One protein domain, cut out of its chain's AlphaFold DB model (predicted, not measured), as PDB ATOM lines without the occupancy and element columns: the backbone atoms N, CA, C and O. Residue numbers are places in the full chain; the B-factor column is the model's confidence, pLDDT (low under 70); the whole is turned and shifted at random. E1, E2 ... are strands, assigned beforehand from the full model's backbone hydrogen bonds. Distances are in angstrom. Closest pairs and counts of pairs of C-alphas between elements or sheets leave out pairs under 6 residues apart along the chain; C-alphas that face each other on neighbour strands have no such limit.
ATOM      1  N   ASN A  42     267.783 276.043 209.244       86.38
ATOM      2  CA  ASN A  42     267.447 274.617 209.232       86.38
ATOM      3  C   ASN A  42     267.145 274.041 207.835       86.38
ATOM      4  O   ASN A  42     267.093 272.823 207.700       86.38
ATOM      5  N   LEU A  43     266.952 274.870 206.806       88.56
ATOM      6  CA  LEU A  43     266.778 274.406 205.424       88.56
ATOM      7  C   LEU A  43     268.044 274.533 204.578       88.56
ATOM      8  O   LEU A  43     268.096 274.014 203.467       88.56
ATOM      9  N   ARG A  44     269.047 275.279 205.054       91.69
ATOM     10  CA  ARG A  44     270.245 275.585 204.269       91.69
ATOM     11  C   ARG A  44     271.081 274.331 204.078       91.69
ATOM     12  O   ARG A  44     271.337 273.594 205.021       91.69
ATOM     13  N   GLY A  45     271.571 274.152 202.860       91.94
ATOM     14  CA  GLY A  45     272.382 273.005 202.498       91.94
ATOM     15  C   GLY A  45     272.233 272.641 201.031       91.94
ATOM     16  O   GLY A  45     271.512 273.285 200.264       91.94
ATOM     17  N   THR A  46     272.948 271.595 200.641       93.69
ATOM     18  CA  THR A  46     272.761 270.932 199.353       93.69
ATOM     19  C   THR A  46     272.238 269.541 199.636       93.69
ATOM     20  O   THR A  46     272.817 268.827 200.448       93.69
ATOM     21  N   TYR A  47     271.145 269.174 198.980       93.56
ATOM     22  CA  TYR A  47     270.482 267.905 199.209       93.56
ATOM     23  C   TYR A  47     270.185 267.199 197.894       93.56
ATOM     24  O   TYR A  47     270.081 267.818 196.834       93.56
ATOM     25  N   HIS A  48     270.046 265.885 197.972       92.94
ATOM     26  CA  HIS A  48     269.966 264.981 196.844       92.94
ATOM     27  C   HIS A  48     268.800 264.020 197.013       92.94
ATOM     28  O   HIS A  48     268.601 263.449 198.085       92.94
ATOM     29  N   HIS A  49     268.065 263.797 195.931       90.94
ATOM     30  CA  HIS A  49     267.011 262.795 195.882       90.94
ATOM     31  C   HIS A  49     267.205 261.893 194.668       90.94
ATOM     32  O   HIS A  49     267.509 262.376 193.574       90.94
ATOM     33  N   TYR A  50     267.041 260.587 194.873       90.38
ATOM     34  CA  TYR A  50     267.092 259.598 193.805       90.38
ATOM     35  C   TYR A  50     265.682 259.264 193.335       90.38
ATOM     36  O   TYR A  50     264.890 258.680 194.073       90.38
ATOM     37  N   PHE A  51     265.384 259.602 192.085       87.31
ATOM     38  CA  PHE A  51     264.136 259.230 191.443       87.31
ATOM     39  C   PHE A  51     264.231 257.795 190.940       87.31
ATOM     40  O   PHE A  51     264.857 257.545 189.911       87.31
ATOM     41  N   LYS A  52     263.576 256.865 191.646       86.31
ATOM     42  CA  LYS A  52     263.541 255.444 191.265       86.31
ATOM     43  C   LYS A  52     262.992 255.242 189.849       86.31
ATOM     44  O   LYS A  52     263.626 254.560 189.062       86.31
ATOM     45  N   LYS A  53     261.884 255.910 189.501       87.25
ATOM     46  CA  LYS A  53     261.216 255.778 188.190       87.25
ATOM     47  C   LYS A  53     262.118 256.139 187.004       87.25
ATOM     48  O   LYS A  53     262.035 255.512 185.961       87.25
ATOM     49  N   SER A  54     262.955 257.165 187.150       87.69
ATOM     50  CA  SER A  54     263.818 257.653 186.068       87.69
ATOM     51  C   SER A  54     265.290 257.284 186.254       87.69
ATOM     52  O   SER A  54     266.125 257.786 185.509       87.69
ATOM     53  N   HIS A  55     265.621 256.523 187.301       88.06
ATOM     54  CA  HIS A  55     266.982 256.196 187.738       88.06
ATOM     55  C   HIS A  55     267.957 257.389 187.802       88.06
ATOM     56  O   HIS A  55     269.167 257.238 187.626       88.06
ATOM     57  N   LYS A  56     267.449 258.597 188.082       89.56
ATOM     58  CA  LYS A  56     268.225 259.848 188.042       89.56
ATOM     59  C   LYS A  56     268.301 260.503 189.411       89.56
ATOM     60  O   LYS A  56     267.355 260.488 190.196       89.56
ATOM     61  N   TRP A  57     269.435 261.140 189.666       89.69
ATOM     62  CA  TRP A  57     269.620 262.003 190.824       89.69
ATOM     63  C   TRP A  57     269.166 263.422 190.512       89.69
ATOM     64  O   TRP A  57     269.545 263.986 189.488       89.69
ATOM     65  N   SER A  58     268.440 264.027 191.445       89.62
ATOM     66  CA  SER A  58     268.238 265.471 191.489       89.62
ATOM     67  C   SER A  58     268.970 266.081 192.671       89.62
ATOM     68  O   SER A  58     269.378 265.393 193.612       89.62
ATOM     69  N   ARG A  59     269.166 267.393 192.592       91.19
ATOM     70  CA  ARG A  59     269.841 268.197 193.599       91.19
ATOM     71  C   ARG A  59     269.022 269.445 193.874       91.19
ATOM     72  O   ARG A  59     268.659 270.145 192.932       91.19
ATOM     73  N   VAL A  60     268.836 269.760 195.145       89.81
ATOM     74  CA  VAL A  60     268.292 271.035 195.606       89.81
ATOM     75  C   VAL A  60     269.345 271.758 196.442       89.81
ATOM     76  O   VAL A  60     270.068 271.132 197.217       89.81
ATOM     77  N   LYS A  61     269.491 273.068 196.244       91.25
ATOM     78  CA  LYS A  61     270.456 273.909 196.958       91.25
ATOM     79  C   LYS A  61     269.748 275.103 197.580       91.25
ATOM     80  O   LYS A  61     269.170 275.925 196.873       91.25
ATOM     81  N   PHE A  62     269.898 275.220 198.891       89.94
ATOM     82  CA  PHE A  62     269.399 276.309 199.714       89.94
ATOM     83  C   PHE A  62     270.580 277.077 200.314       89.94
ATOM     84  O   PHE A  62     271.363 276.527 201.089       89.94
ATOM     85  N   THR A  63     270.718 278.356 199.972       89.69
ATOM     86  CA  THR A  63     271.656 279.284 200.632       89.69
ATOM     87  C   THR A  63     270.872 280.341 201.394       89.69
ATOM     88  O   THR A  63     269.664 280.421 201.237       89.69
ATOM     89  N   LYS A  64     271.532 281.203 202.178       88.44
ATOM     90  CA  LYS A  64     270.854 282.283 202.918       88.44
ATOM     91  C   LYS A  64     269.876 283.092 202.045       88.44
ATOM     92  O   LYS A  64     268.825 283.471 202.539       88.44
ATOM     93  N   TYR A  65     270.190 283.312 200.769       85.38
ATOM     94  CA  TYR A  65     269.396 284.172 199.887       85.38
ATOM     95  C   TYR A  65     268.927 283.488 198.607       85.38
ATOM     96  O   TYR A  65     268.416 284.173 197.731       85.38
ATOM     97  N   THR A  66     269.147 282.182 198.434       85.12
ATOM     98  CA  THR A  66     268.872 281.541 197.141       85.12
ATOM     99  C   THR A  66     268.307 280.142 197.283       85.12
ATOM    100  O   THR A  66     268.788 279.367 198.111       85.12
ATOM    101  N   TYR A  67     267.429 279.782 196.356       86.19
ATOM    102  CA  TYR A  67     266.939 278.424 196.150       86.19
ATOM    103  C   TYR A  67     267.155 278.002 194.692       86.19
ATOM    104  O   TYR A  67     266.972 278.801 193.775       86.19
ATOM    105  N   LYS A  68     267.584 276.758 194.470       86.06
ATOM    106  CA  LYS A  68     267.696 276.167 193.130       86.06
ATOM    107  C   LYS A  68     267.453 274.665 193.190       86.06
ATOM    108  O   LYS A  68     268.131 273.973 193.950       86.06
ATOM    109  N   ILE A  69     266.573 274.162 192.330       85.44
ATOM    110  CA  ILE A  69     266.324 272.731 192.131       85.44
ATOM    111  C   ILE A  69     266.745 272.316 190.717       85.44
ATOM    112  O   ILE A  69     266.361 272.939 189.736       85.44
ATOM    113  N   GLY A  70     267.584 271.286 190.598       80.81
ATOM    114  CA  GLY A  70     268.027 270.738 189.315       80.81
ATOM    115  C   GLY A  70     268.527 271.798 188.319       80.81
ATOM    116  O   GLY A  70     269.452 272.565 188.614       80.81
ATOM    117  N   LYS A  71     267.915 271.797 187.127       74.31
ATOM    118  CA  LYS A  71     268.144 272.772 186.046       74.31
ATOM    119  C   LYS A  71     267.150 273.944 186.059       74.31
ATOM    120  O   LYS A  71     267.251 274.800 185.192       74.31
ATOM    121  N   SER A  72     266.229 273.999 187.021       75.56
ATOM    122  CA  SER A  72     265.230 275.064 187.109       75.56
ATOM    123  C   SER A  72     265.867 276.427 187.395       75.56
ATOM    124  O   SER A  72     267.012 276.520 187.871       75.56
ATOM    125  N   HIS A  73     265.101 277.487 187.125       73.25
ATOM    126  CA  HIS A  73     265.481 278.856 187.452       73.25
ATOM    127  C   HIS A  73     265.842 278.979 188.937       73.25
ATOM    128  O   HIS A  73     265.259 278.341 189.815       73.25
ATOM    129  N   LYS A  74     266.871 279.777 189.216       79.31
ATOM    130  CA  LYS A  74     267.310 280.065 190.581       79.31
ATOM    131  C   LYS A  74     266.435 281.184 191.139       79.31
ATOM    132  O   LYS A  74     266.331 282.225 190.510       79.31
ATOM    133  N   LEU A  75     265.885 280.997 192.333       79.31
ATOM    134  CA  LEU A  75     265.218 282.063 193.076       79.31
ATOM    135  C   LEU A  75     266.233 282.832 193.914       79.31
ATOM    136  O   LEU A  75     267.159 282.229 194.477       79.31
ATOM    137  N   SER A  76     266.049 284.148 194.025       78.88
ATOM    138  CA  SER A  76     266.899 285.005 194.853       78.88
ATOM    139  C   SER A  76     266.088 285.975 195.707       78.88
ATOM    140  O   SER A  76     265.219 286.688 195.219       78.88
ATOM    141  N   GLY A  77     266.424 286.033 196.996       74.25
ATOM    142  CA  GLY A  77     265.961 287.058 197.934       74.25
ATOM    143  C   GLY A  77     266.850 288.305 197.919       74.25
ATOM    144  O   GLY A  77     266.656 289.207 198.717       74.25
ATOM    145  N   LYS A  78     267.867 288.359 197.055       73.06
ATOM    146  CA  LYS A  78     268.663 289.564 196.795       73.06
ATOM    147  C   LYS A  78     268.569 289.927 195.322       73.06
ATOM    148  O   LYS A  78     268.697 289.038 194.477       73.06
ATOM    149  N   LYS A  79     268.436 291.221 195.020       63.12
ATOM    150  CA  LYS A  79     268.713 291.753 193.681       63.12
ATOM    151  C   LYS A  79     270.181 291.444 193.362       63.12
ATOM    152  O   LYS A  79     271.053 291.732 194.183       63.12
ATOM    153  N   ILE A  80     270.450 290.780 192.242       56.50
ATOM    154  CA  ILE A  80     271.818 290.479 191.806       56.50
ATOM    155  C   ILE A  80     272.175 291.522 190.743       56.50
ATOM    156  O   ILE A  80     271.368 291.786 189.853       56.50
ATOM    157  N   LEU A  81     273.340 292.168 190.868       47.09
ATOM    158  CA  LEU A  81     273.848 293.050 189.814       47.09
ATOM    159  C   LEU A  81     274.001 292.222 188.526       47.09
ATOM    160  O   LEU A  81     274.599 291.149 188.563       47.09
ATOM    161  N   ASN A  82     273.434 292.717 187.424       54.84
ATOM    162  CA  ASN A  82     273.416 292.116 186.078       54.84
ATOM    163  C   ASN A  82     272.369 291.017 185.803       54.84
ATOM    164  O   ASN A  82     272.543 290.220 184.885       54.84
ATOM    165  N   GLY A  83     271.250 290.981 186.534       55.38
ATOM    166  CA  GLY A  83     270.076 290.213 186.099       55.38
ATOM    167  C   GLY A  83     268.972 290.090 187.148       55.38
ATOM    168  O   GLY A  83     269.230 290.098 188.354       55.38
ATOM    169  N   SER A  84     267.725 289.946 186.698       57.34
ATOM    170  CA  SER A  84     266.594 289.606 187.561       57.34
ATOM    171  C   SER A  84     266.522 288.088 187.735       57.34
ATOM    172  O   SER A  84     266.221 287.339 186.812       57.34
ATOM    173  N   TYR A  85     266.805 287.614 188.948       67.44
ATOM    174  CA  TYR A  85     266.326 286.295 189.347       67.44
ATOM    175  C   TYR A  85     264.868 286.420 189.789       67.44
ATOM    176  O   TYR A  85     264.527 287.434 190.408       67.44
ATOM    177  N   PRO A  86     264.032 285.399 189.547       71.44
ATOM    178  CA  PRO A  86     262.704 285.367 190.126       71.44
ATOM    179  C   PRO A  86     262.773 285.480 191.655       71.44
ATOM    180  O   PRO A  86     263.725 285.014 192.302       71.44
ATOM    181  N   GLN A  87     261.776 286.157 192.225       74.19
ATOM    182  CA  GLN A  87     261.744 286.492 193.643       74.19
ATOM    183  C   GLN A  87     261.700 285.228 194.501       74.19
ATOM    184  O   GLN A  87     260.900 284.328 194.270       74.19
ATOM    185  N   LEU A  88     262.547 285.185 195.530       76.56
ATOM    186  CA  LEU A  88     262.453 284.178 196.580       76.56
ATOM    187  C   LEU A  88     261.424 284.603 197.633       76.56
ATOM    188  O   LEU A  88     261.691 285.497 198.442       76.56
ATOM    189  N   SER A  89     260.290 283.909 197.655       74.50
ATOM    190  CA  SER A  89     259.313 283.975 198.742       74.50
ATOM    191  C   SER A  89     259.377 282.696 199.579       74.50
ATOM    192  O   SER A  89     259.328 281.587 199.046       74.50
ATOM    193  N   ILE A  90     259.554 282.872 200.887       76.12
ATOM    194  CA  ILE A  90     259.637 281.839 201.912       76.12
ATOM    195  C   ILE A  90     258.730 282.247 203.052       76.12
ATOM    196  O   ILE A  90     259.086 283.059 203.909       76.12
ATOM    197  N   SER A  91     257.557 281.637 203.072       75.88
ATOM    198  CA  SER A  91     256.592 281.749 204.153       75.88
ATOM    199  C   SER A  91     256.610 280.464 204.978       75.88
ATOM    200  O   SER A  91     256.857 279.371 204.465       75.88
ATOM    201  N   LYS A  92     256.393 280.585 206.288       75.56
ATOM    202  CA  LYS A  92     256.165 279.422 207.145       75.56
ATOM    203  C   LYS A  92     254.675 279.098 207.101       75.56
ATOM    204  O   LYS A  92     253.867 279.936 207.484       75.56
ATOM    205  N   PHE A  93     254.334 277.886 206.687       72.31
ATOM    206  CA  PHE A  93     252.980 277.347 206.733       72.31
ATOM    207  C   PHE A  93     252.996 276.080 207.589       72.31
ATOM    208  O   PHE A  93     253.652 275.087 207.255       72.31
ATOM    209  N   ASN A  94     252.326 276.117 208.741       74.56
ATOM    210  CA  ASN A  94     252.418 275.081 209.773       74.56
ATOM    211  C   ASN A  94     253.883 274.772 210.152       74.56
ATOM    212  O   ASN A  94     254.600 275.621 210.687       74.56
ATOM    213  N   SER A  95     254.348 273.549 209.880       72.56
ATOM    214  CA  SER A  95     255.729 273.116 210.137       72.56
ATOM    215  C   SER A  95     256.620 273.087 208.889       72.56
ATOM    216  O   SER A  95     257.753 272.609 208.970       72.56
ATOM    217  N   TYR A  96     256.121 273.597 207.761       67.62
ATOM    218  CA  TYR A  96     256.814 273.660 206.478       67.62
ATOM    219  C   TYR A  96     257.122 275.105 206.091       67.62
ATOM    220  O   TYR A  96     256.518 276.055 206.588       67.62
ATOM    221  N   TYR A  97     258.075 275.254 205.184       75.62
ATOM    222  CA  TYR A  97     258.384 276.502 204.517       75.62
ATOM    223  C   TYR A  97     258.047 276.366 203.041       75.62
ATOM    224  O   TYR A  97     258.515 275.430 202.391       75.62
ATOM    225  N   VAL A  98     257.236 277.281 202.528       69.75
ATOM    226  CA  VAL A  98     256.858 277.324 201.116       69.75
ATOM    227  C   VAL A  98     257.987 277.980 200.332       69.75
ATOM    228  O   VAL A  98     258.569 278.946 200.810       69.75
ATOM    229  N   THR A  99     258.327 277.469 199.154       68.69
ATOM    230  CA  THR A  99     259.105 278.219 198.161       68.69
ATOM    231  C   THR A  99     258.212 278.502 196.968       68.69
ATOM    232  O   THR A  99     257.809 277.558 196.292       68.69
ATOM    233  N   GLU A 100     257.932 279.775 196.720       65.38
ATOM    234  CA  GLU A 100     257.112 280.251 195.602       65.38
ATOM    235  C   GLU A 100     257.987 280.992 194.586       65.38
ATOM    236  O   GLU A 100     258.841 281.799 194.970       65.38
ATOM    237  N   LEU A 101     257.762 280.734 193.291       58.94
ATOM    238  CA  LEU A 101     258.037 281.739 192.258       58.94
ATOM    239  C   LEU A 101     256.952 282.820 192.406       58.94
ATOM    240  O   LEU A 101     255.807 282.495 192.682       58.94
ATOM    241  N   GLY A 102     257.277 284.102 192.275       50.50
ATOM    242  CA  GLY A 102     256.292 285.190 192.409       50.50
ATOM    243  C   GLY A 102     255.322 285.317 191.222       50.50
ATOM    244  O   GLY A 102     255.047 286.434 190.805       50.50
ATOM    245  N   GLU A 103     254.869 284.205 190.640       51.53
ATOM    246  CA  GLU A 103     254.021 284.140 189.440       51.53
ATOM    247  C   GLU A 103     252.656 283.512 189.783       51.53
ATOM    248  O   GLU A 103     252.558 282.705 190.706       51.53
ATOM    249  N   SER A 104     251.598 283.876 189.046       42.06
ATOM    250  CA  SER A 104     250.199 283.537 189.384       42.06
ATOM    251  C   SER A 104     249.878 282.030 189.386       42.06
ATOM    252  O   SER A 104     248.924 281.634 190.044       42.06
ATOM    253  N   ASP A 105     250.704 281.202 188.730       46.91
ATOM    254  CA  ASP A 105     250.604 279.729 188.666       46.91
ATOM    255  C   ASP A 105     251.890 279.035 189.157       46.91
ATOM    256  O   ASP A 105     252.290 277.957 188.705       46.91
ATOM    257  N   ALA A 106     252.616 279.700 190.053       54.75
ATOM    258  CA  ALA A 106     253.957 279.300 190.428       54.75
ATOM    259  C   ALA A 106     254.054 277.928 191.104       54.75
ATOM    260  O   ALA A 106     253.276 277.562 191.984       54.75
ATOM    261  N   TYR A 107     255.135 277.216 190.767       55.81
ATOM    262  CA  TYR A 107     255.569 276.003 191.453       55.81
ATOM    263  C   TYR A 107     255.732 276.267 192.959       55.81
ATOM    264  O   TYR A 107     256.678 276.935 193.383       55.81
ATOM    265  N   GLN A 108     254.817 275.709 193.752       67.94
ATOM    266  CA  GLN A 108     254.877 275.683 195.208       67.94
ATOM    267  C   GLN A 108     255.467 274.350 195.659       67.94
ATOM    268  O   GLN A 108     254.922 273.282 195.390       67.94
ATOM    269  N   ALA A 109     256.589 274.415 196.368       74.94
ATOM    270  CA  ALA A 109     257.130 273.266 197.082       74.94
ATOM    271  C   ALA A 109     257.245 273.596 198.568       74.94
ATOM    272  O   ALA A 109     257.683 274.685 198.943       74.94
ATOM    273  N   PHE A 110     256.864 272.644 199.417       84.19
ATOM    274  CA  PHE A 110     256.862 272.821 200.866       84.19
ATOM    275  C   PHE A 110     257.998 272.013 201.478       84.19
ATOM    276  O   PHE A 110     257.986 270.785 201.437       84.19
ATOM    277  N   TYR A 111     258.966 272.682 202.093       87.50
ATOM    278  CA  TYR A 111     260.144 272.046 202.675       87.50
ATOM    279  C   TYR A 111     260.147 272.106 204.197       87.50
ATOM    280  O   TYR A 111     259.822 273.118 204.812       87.50
ATOM    281  N   LYS A 112     260.598 271.024 204.824       89.44
ATOM    282  CA  LYS A 112     260.831 270.934 206.264       89.44
ATOM    283  C   LYS A 112     262.167 270.257 206.528       89.44
ATOM    284  O   LYS A 112     262.442 269.182 205.998       89.44
ATOM    285  N   GLY A 113     262.988 270.871 207.376       88.88
ATOM    286  CA  GLY A 113     264.181 270.223 207.915       88.88
ATOM    287  C   GLY A 113     263.782 269.075 208.840       88.88
ATOM    288  O   GLY A 113     262.947 269.258 209.726       88.88
ATOM    289  N   VAL A 114     264.358 267.898 208.626       91.00
ATOM    290  CA  VAL A 114     264.088 266.685 209.405       91.00
ATOM    291  C   VAL A 114     265.392 265.976 209.741       91.00
ATOM    292  O   VAL A 114     266.374 266.087 209.015       91.00
ATOM    293  N   THR A 115     265.404 265.206 210.824       91.69
ATOM    294  CA  THR A 115     266.502 264.273 211.103       91.69
ATOM    295  C   THR A 115     266.074 262.882 210.666       91.69
ATOM    296  O   THR A 115     264.989 262.432 211.023       91.69
ATOM    297  N   VAL A 116     266.916 262.204 209.890       89.56
ATOM    298  CA  VAL A 116     266.689 260.826 209.442       89.56
ATOM    299  C   VAL A 116     267.836 259.940 209.902       89.56
ATOM    300  O   VAL A 116     268.995 260.356 209.893       89.56
ATOM    301  N   THR A 117     267.523 258.709 210.294       88.56
ATOM    302  CA  THR A 117     268.531 257.692 210.607       88.56
ATOM    303  C   THR A 117     268.730 256.821 209.375       88.56
ATOM    304  O   THR A 117     267.799 256.148 208.939       88.56
ATOM    305  N   LYS A 118     269.934 256.815 208.799       80.44
ATOM    306  CA  LYS A 118     270.287 255.922 207.686       80.44
ATOM    307  C   LYS A 118     271.565 255.169 208.038       80.44
ATOM    308  O   LYS A 118     272.567 255.788 208.382       80.44
ATOM    309  N   LYS A 119     271.520 253.833 207.962       83.25
ATOM    310  CA  LYS A 119     272.626 252.935 208.364       83.25
ATOM    311  C   LYS A 119     273.153 253.239 209.781       83.25
ATOM    312  O   LYS A 119     274.351 253.405 209.976       83.25
ATOM    313  N   GLY A 120     272.247 253.430 210.742       86.19
ATOM    314  CA  GLY A 120     272.587 253.745 212.138       86.19
ATOM    315  C   GLY A 120     273.088 255.173 212.400       86.19
ATOM    316  O   GLY A 120     273.204 255.571 213.553       86.19
ATOM    317  N   LYS A 121     273.334 255.986 211.362       87.56
ATOM    318  CA  LYS A 121     273.788 257.377 211.512       87.56
ATOM    319  C   LYS A 121     272.619 258.349 211.377       87.56
ATOM    320  O   LYS A 121     271.895 258.322 210.378       87.56
ATOM    321  N   LYS A 122     272.458 259.227 212.369       90.06
ATOM    322  CA  LYS A 122     271.535 260.366 212.302       90.06
ATOM    323  C   LYS A 122     272.122 261.427 211.377       90.06
ATOM    324  O   LYS A 122     273.285 261.795 211.509       90.06
ATOM    325  N   MET A 123     271.319 261.917 210.444       90.88
ATOM    326  CA  MET A 123     271.706 262.985 209.531       90.88
ATOM    327  C   MET A 123     270.562 263.967 209.324       90.88
ATOM    328  O   MET A 123     269.389 263.589 209.305       90.88
ATOM    329  N   HIS A 124     270.921 265.234 209.143       91.50
ATOM    330  CA  HIS A 124     269.978 266.277 208.762       91.50
ATOM    331  C   HIS A 124     269.597 266.128 207.286       91.50
ATOM    332  O   HIS A 124     270.466 266.047 206.420       91.50
ATOM    333  N   ALA A 125     268.302 266.103 207.002       92.44
ATOM    334  CA  ALA A 125     267.711 265.911 205.685       92.44
ATOM    335  C   ALA A 125     266.581 266.927 205.449       92.44
ATOM    336  O   ALA A 125     266.140 267.627 206.363       92.44
ATOM    337  N   LEU A 126     266.099 267.007 204.210       91.38
ATOM    338  CA  LEU A 126     264.909 267.782 203.869       91.38
ATOM    339  C   LEU A 126     263.759 266.856 203.503       91.38
ATOM    340  O   LEU A 126     263.916 265.941 202.698       91.38
ATOM    341  N   LYS A 127     262.586 267.147 204.050       90.50
ATOM    342  CA  LYS A 127     261.310 266.594 203.616       90.50
ATOM    343  C   LYS A 127     260.613 267.631 202.744       90.50
ATOM    344  O   LYS A 127     260.394 268.748 203.197       90.50
ATOM    345  N   GLU A 128     260.283 267.260 201.520       87.81
ATOM    346  CA  GLU A 128     259.458 268.035 200.592       87.81
ATOM    347  C   GLU A 128     258.053 267.422 200.557       87.81
ATOM    348  O   GLU A 128     257.926 266.199 200.430       87.81
ATOM    349  N   LEU A 129     257.013 268.247 200.671       84.38
ATOM    350  CA  LEU A 129     255.668 267.888 200.219       84.38
ATOM    351  C   LEU A 129     255.507 268.382 198.792       84.38
ATOM    352  O   LEU A 129     255.824 269.535 198.488       84.38
ATOM    353  N   VAL A 130     255.031 267.486 197.939       74.12
ATOM    354  CA  VAL A 130     254.875 267.756 196.508       74.12
ATOM    355  C   VAL A 130     253.415 268.086 196.148       74.12
ATOM    356  O   VAL A 130     253.100 268.380 195.001       74.12
ATOM    357  N   SER A 131     252.529 268.081 197.141       70.62
ATOM    358  CA  SER A 131     251.150 268.568 197.094       70.62
ATOM    359  C   SER A 131     250.897 269.520 198.263       70.62
ATOM    360  O   SER A 131     251.704 269.611 199.198       70.62
ATOM    361  N   TYR A 132     249.774 270.239 198.200       67.62
ATOM    362  CA  TYR A 132     249.361 271.148 199.263       67.62
ATOM    363  C   TYR A 132     249.124 270.377 200.574       67.62
ATOM    364  O   TYR A 132     248.400 269.381 200.548       67.62
ATOM    365  N   PRO A 133     249.693 270.815 201.714       62.91
ATOM    366  CA  PRO A 133     249.586 270.079 202.970       62.91
ATOM    367  C   PRO A 133     248.127 269.868 203.398       62.91
ATOM    368  O   PRO A 133     247.382 270.838 203.527       62.91
ATOM    369  N   GLY A 134     247.748 268.622 203.700       63.31
ATOM    370  CA  GLY A 134     246.404 268.280 204.182       63.31
ATOM    371  C   GLY A 134     245.453 267.757 203.103       63.31
ATOM    372  O   GLY A 134     244.286 267.507 203.400       63.31
ATOM    373  N   LEU A 135     245.932 267.549 201.871       67.25
ATOM    374  CA  LEU A 135     245.178 266.869 200.820       67.25
ATOM    375  C   LEU A 135     245.430 265.350 200.851       67.25
ATOM    376  O   LEU A 135     246.500 264.868 201.208       67.25
ATOM    377  N   LYS A 136     244.439 264.549 200.434       56.47
ATOM    378  CA  LYS A 136     244.522 263.071 200.462       56.47
ATOM    379  C   LYS A 136     245.663 262.477 199.623       56.47
ATOM    380  O   LYS A 136     246.065 261.346 199.871       56.47
ATOM    381  N   HIS A 137     246.182 263.214 198.643       57.41
ATOM    382  CA  HIS A 137     247.253 262.761 197.751       57.41
ATOM    383  C   HIS A 137     248.644 263.257 198.180       57.41
ATOM    384  O   HIS A 137     249.522 263.437 197.336       57.41
ATOM    385  N   ASP A 138     248.855 263.458 199.483       64.12
ATOM    386  CA  ASP A 138     250.129 263.899 200.048       64.12
ATOM    387  C   ASP A 138     251.249 262.872 199.860       64.12
ATOM    388  O   ASP A 138     251.394 261.916 200.623       64.12
ATOM    389  N   TYR A 139     252.101 263.095 198.855       70.38
ATOM    390  CA  TYR A 139     253.347 262.352 198.696       70.38
ATOM    391  C   TYR A 139     254.543 263.168 199.179       70.38
ATOM    392  O   TYR A 139     254.696 264.363 198.910       70.38
ATOM    393  N   THR A 140     255.415 262.490 199.926       81.19
ATOM    394  CA  THR A 140     256.589 263.101 200.550       81.19
ATOM    395  C   THR A 140     257.857 262.645 199.854       81.19
ATOM    396  O   THR A 140     258.038 261.465 199.552       81.19
ATOM    397  N   ARG A 141     258.770 263.586 199.618       87.50
ATOM    398  CA  ARG A 141     260.098 263.309 199.074       87.50
ATOM    399  C   ARG A 141     261.152 263.625 200.127       87.50
ATOM    400  O   ARG A 141     261.164 264.713 200.694       87.50
ATOM    401  N   ILE A 142     262.050 262.677 200.386       90.50
ATOM    402  CA  ILE A 142     263.190 262.889 201.287       90.50
ATOM    403  C   ILE A 142     264.441 263.189 200.468       90.50
ATOM    404  O   ILE A 142     264.821 262.413 199.587       90.50
ATOM    405  N   TRP A 143     265.094 264.297 200.796       92.00
ATOM    406  CA  TRP A 143     266.363 264.717 200.229       92.00
ATOM    407  C   TRP A 143     267.473 264.586 201.268       92.00
ATOM    408  O   TRP A 143     267.378 265.112 202.377       92.00
ATOM    409  N   TYR A 144     268.550 263.917 200.885       92.88
ATOM    410  CA  TYR A 144     269.682 263.607 201.749       92.88
ATOM    411  C   TYR A 144     270.851 264.560 201.492       92.88
ATOM    412  O   TYR A 144     271.027 264.995 200.356       92.88
TER     413      TYR A 144
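AT A GLANCE: This is residues 42 to 144 of the 149 residues of an uncharacterized protein of Lactobacillus namurensis DSM 19117 (UniProt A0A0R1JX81). Two antiparallel sheets make a sandwich, partly face to face with their strands crossed: a small sheet, E1 E2 E3, covers part of a larger, strongly twisted one, E4 E5 E6 E7 E8. The loop from E3 to E4 and the tip of the E6 and E7 hairpin reach toward opposite ends of the long axis. The printed part has 103 residues, is all strand with no named helix, and runs E1 to E8 in order. It is compact, with a radius of gyration of the C-alphas of 14.3 A, yet elongated, spanning 46 by 29 by 28 A.

IN THESE COORDINATES: E1, residues 45 to 51, begins at C-alpha 45 (272.382, 273.005, 202.498) and is 19.5 A long. E2, residues 56 to 63, is 23.4 A long, and E3 is residues 66 to 69. E4 is residues 89 to 93 and E5 residues 96 to 100. E6, residues 109 to 118, is 24.2 A long and bends by 66 degrees at residue 115. E7, residues 121 to 129, is 23.8 A long and bends by 56 degrees at residue 124. E8, residues 140 to 143, ends at C-alpha 143 (266.363, 264.717, 200.229).

HOW THE PARTS SIT: Both sheets are meanders, each strand the antiparallel neighbour of the one before. Between the neighbour strands E1 and E2, N 47 and O 60 are within hydrogen-bond range at 2.8 A, and between E2 and E3, N 61 and O 68 are within hydrogen-bond range at 2.8 A. In the larger sheet, N 112 and O 127 of the E6 and E7 hairpin are 2.8 A apart. The sheets' strands cross at 89 degrees. The closest C-alphas of E1 and E8, His 49 and Trp 143, are 4.8 A apart.

THE WHOLE: The C-alphas farthest apart, Asn 82 and Gly 120, are 46.4 A apart. The printed part has no cut. The link E3 to E4 is long, 19 residues. Confidence is under 70 at residues 79 to 85, 96, 98 to 108 and 132 to 138.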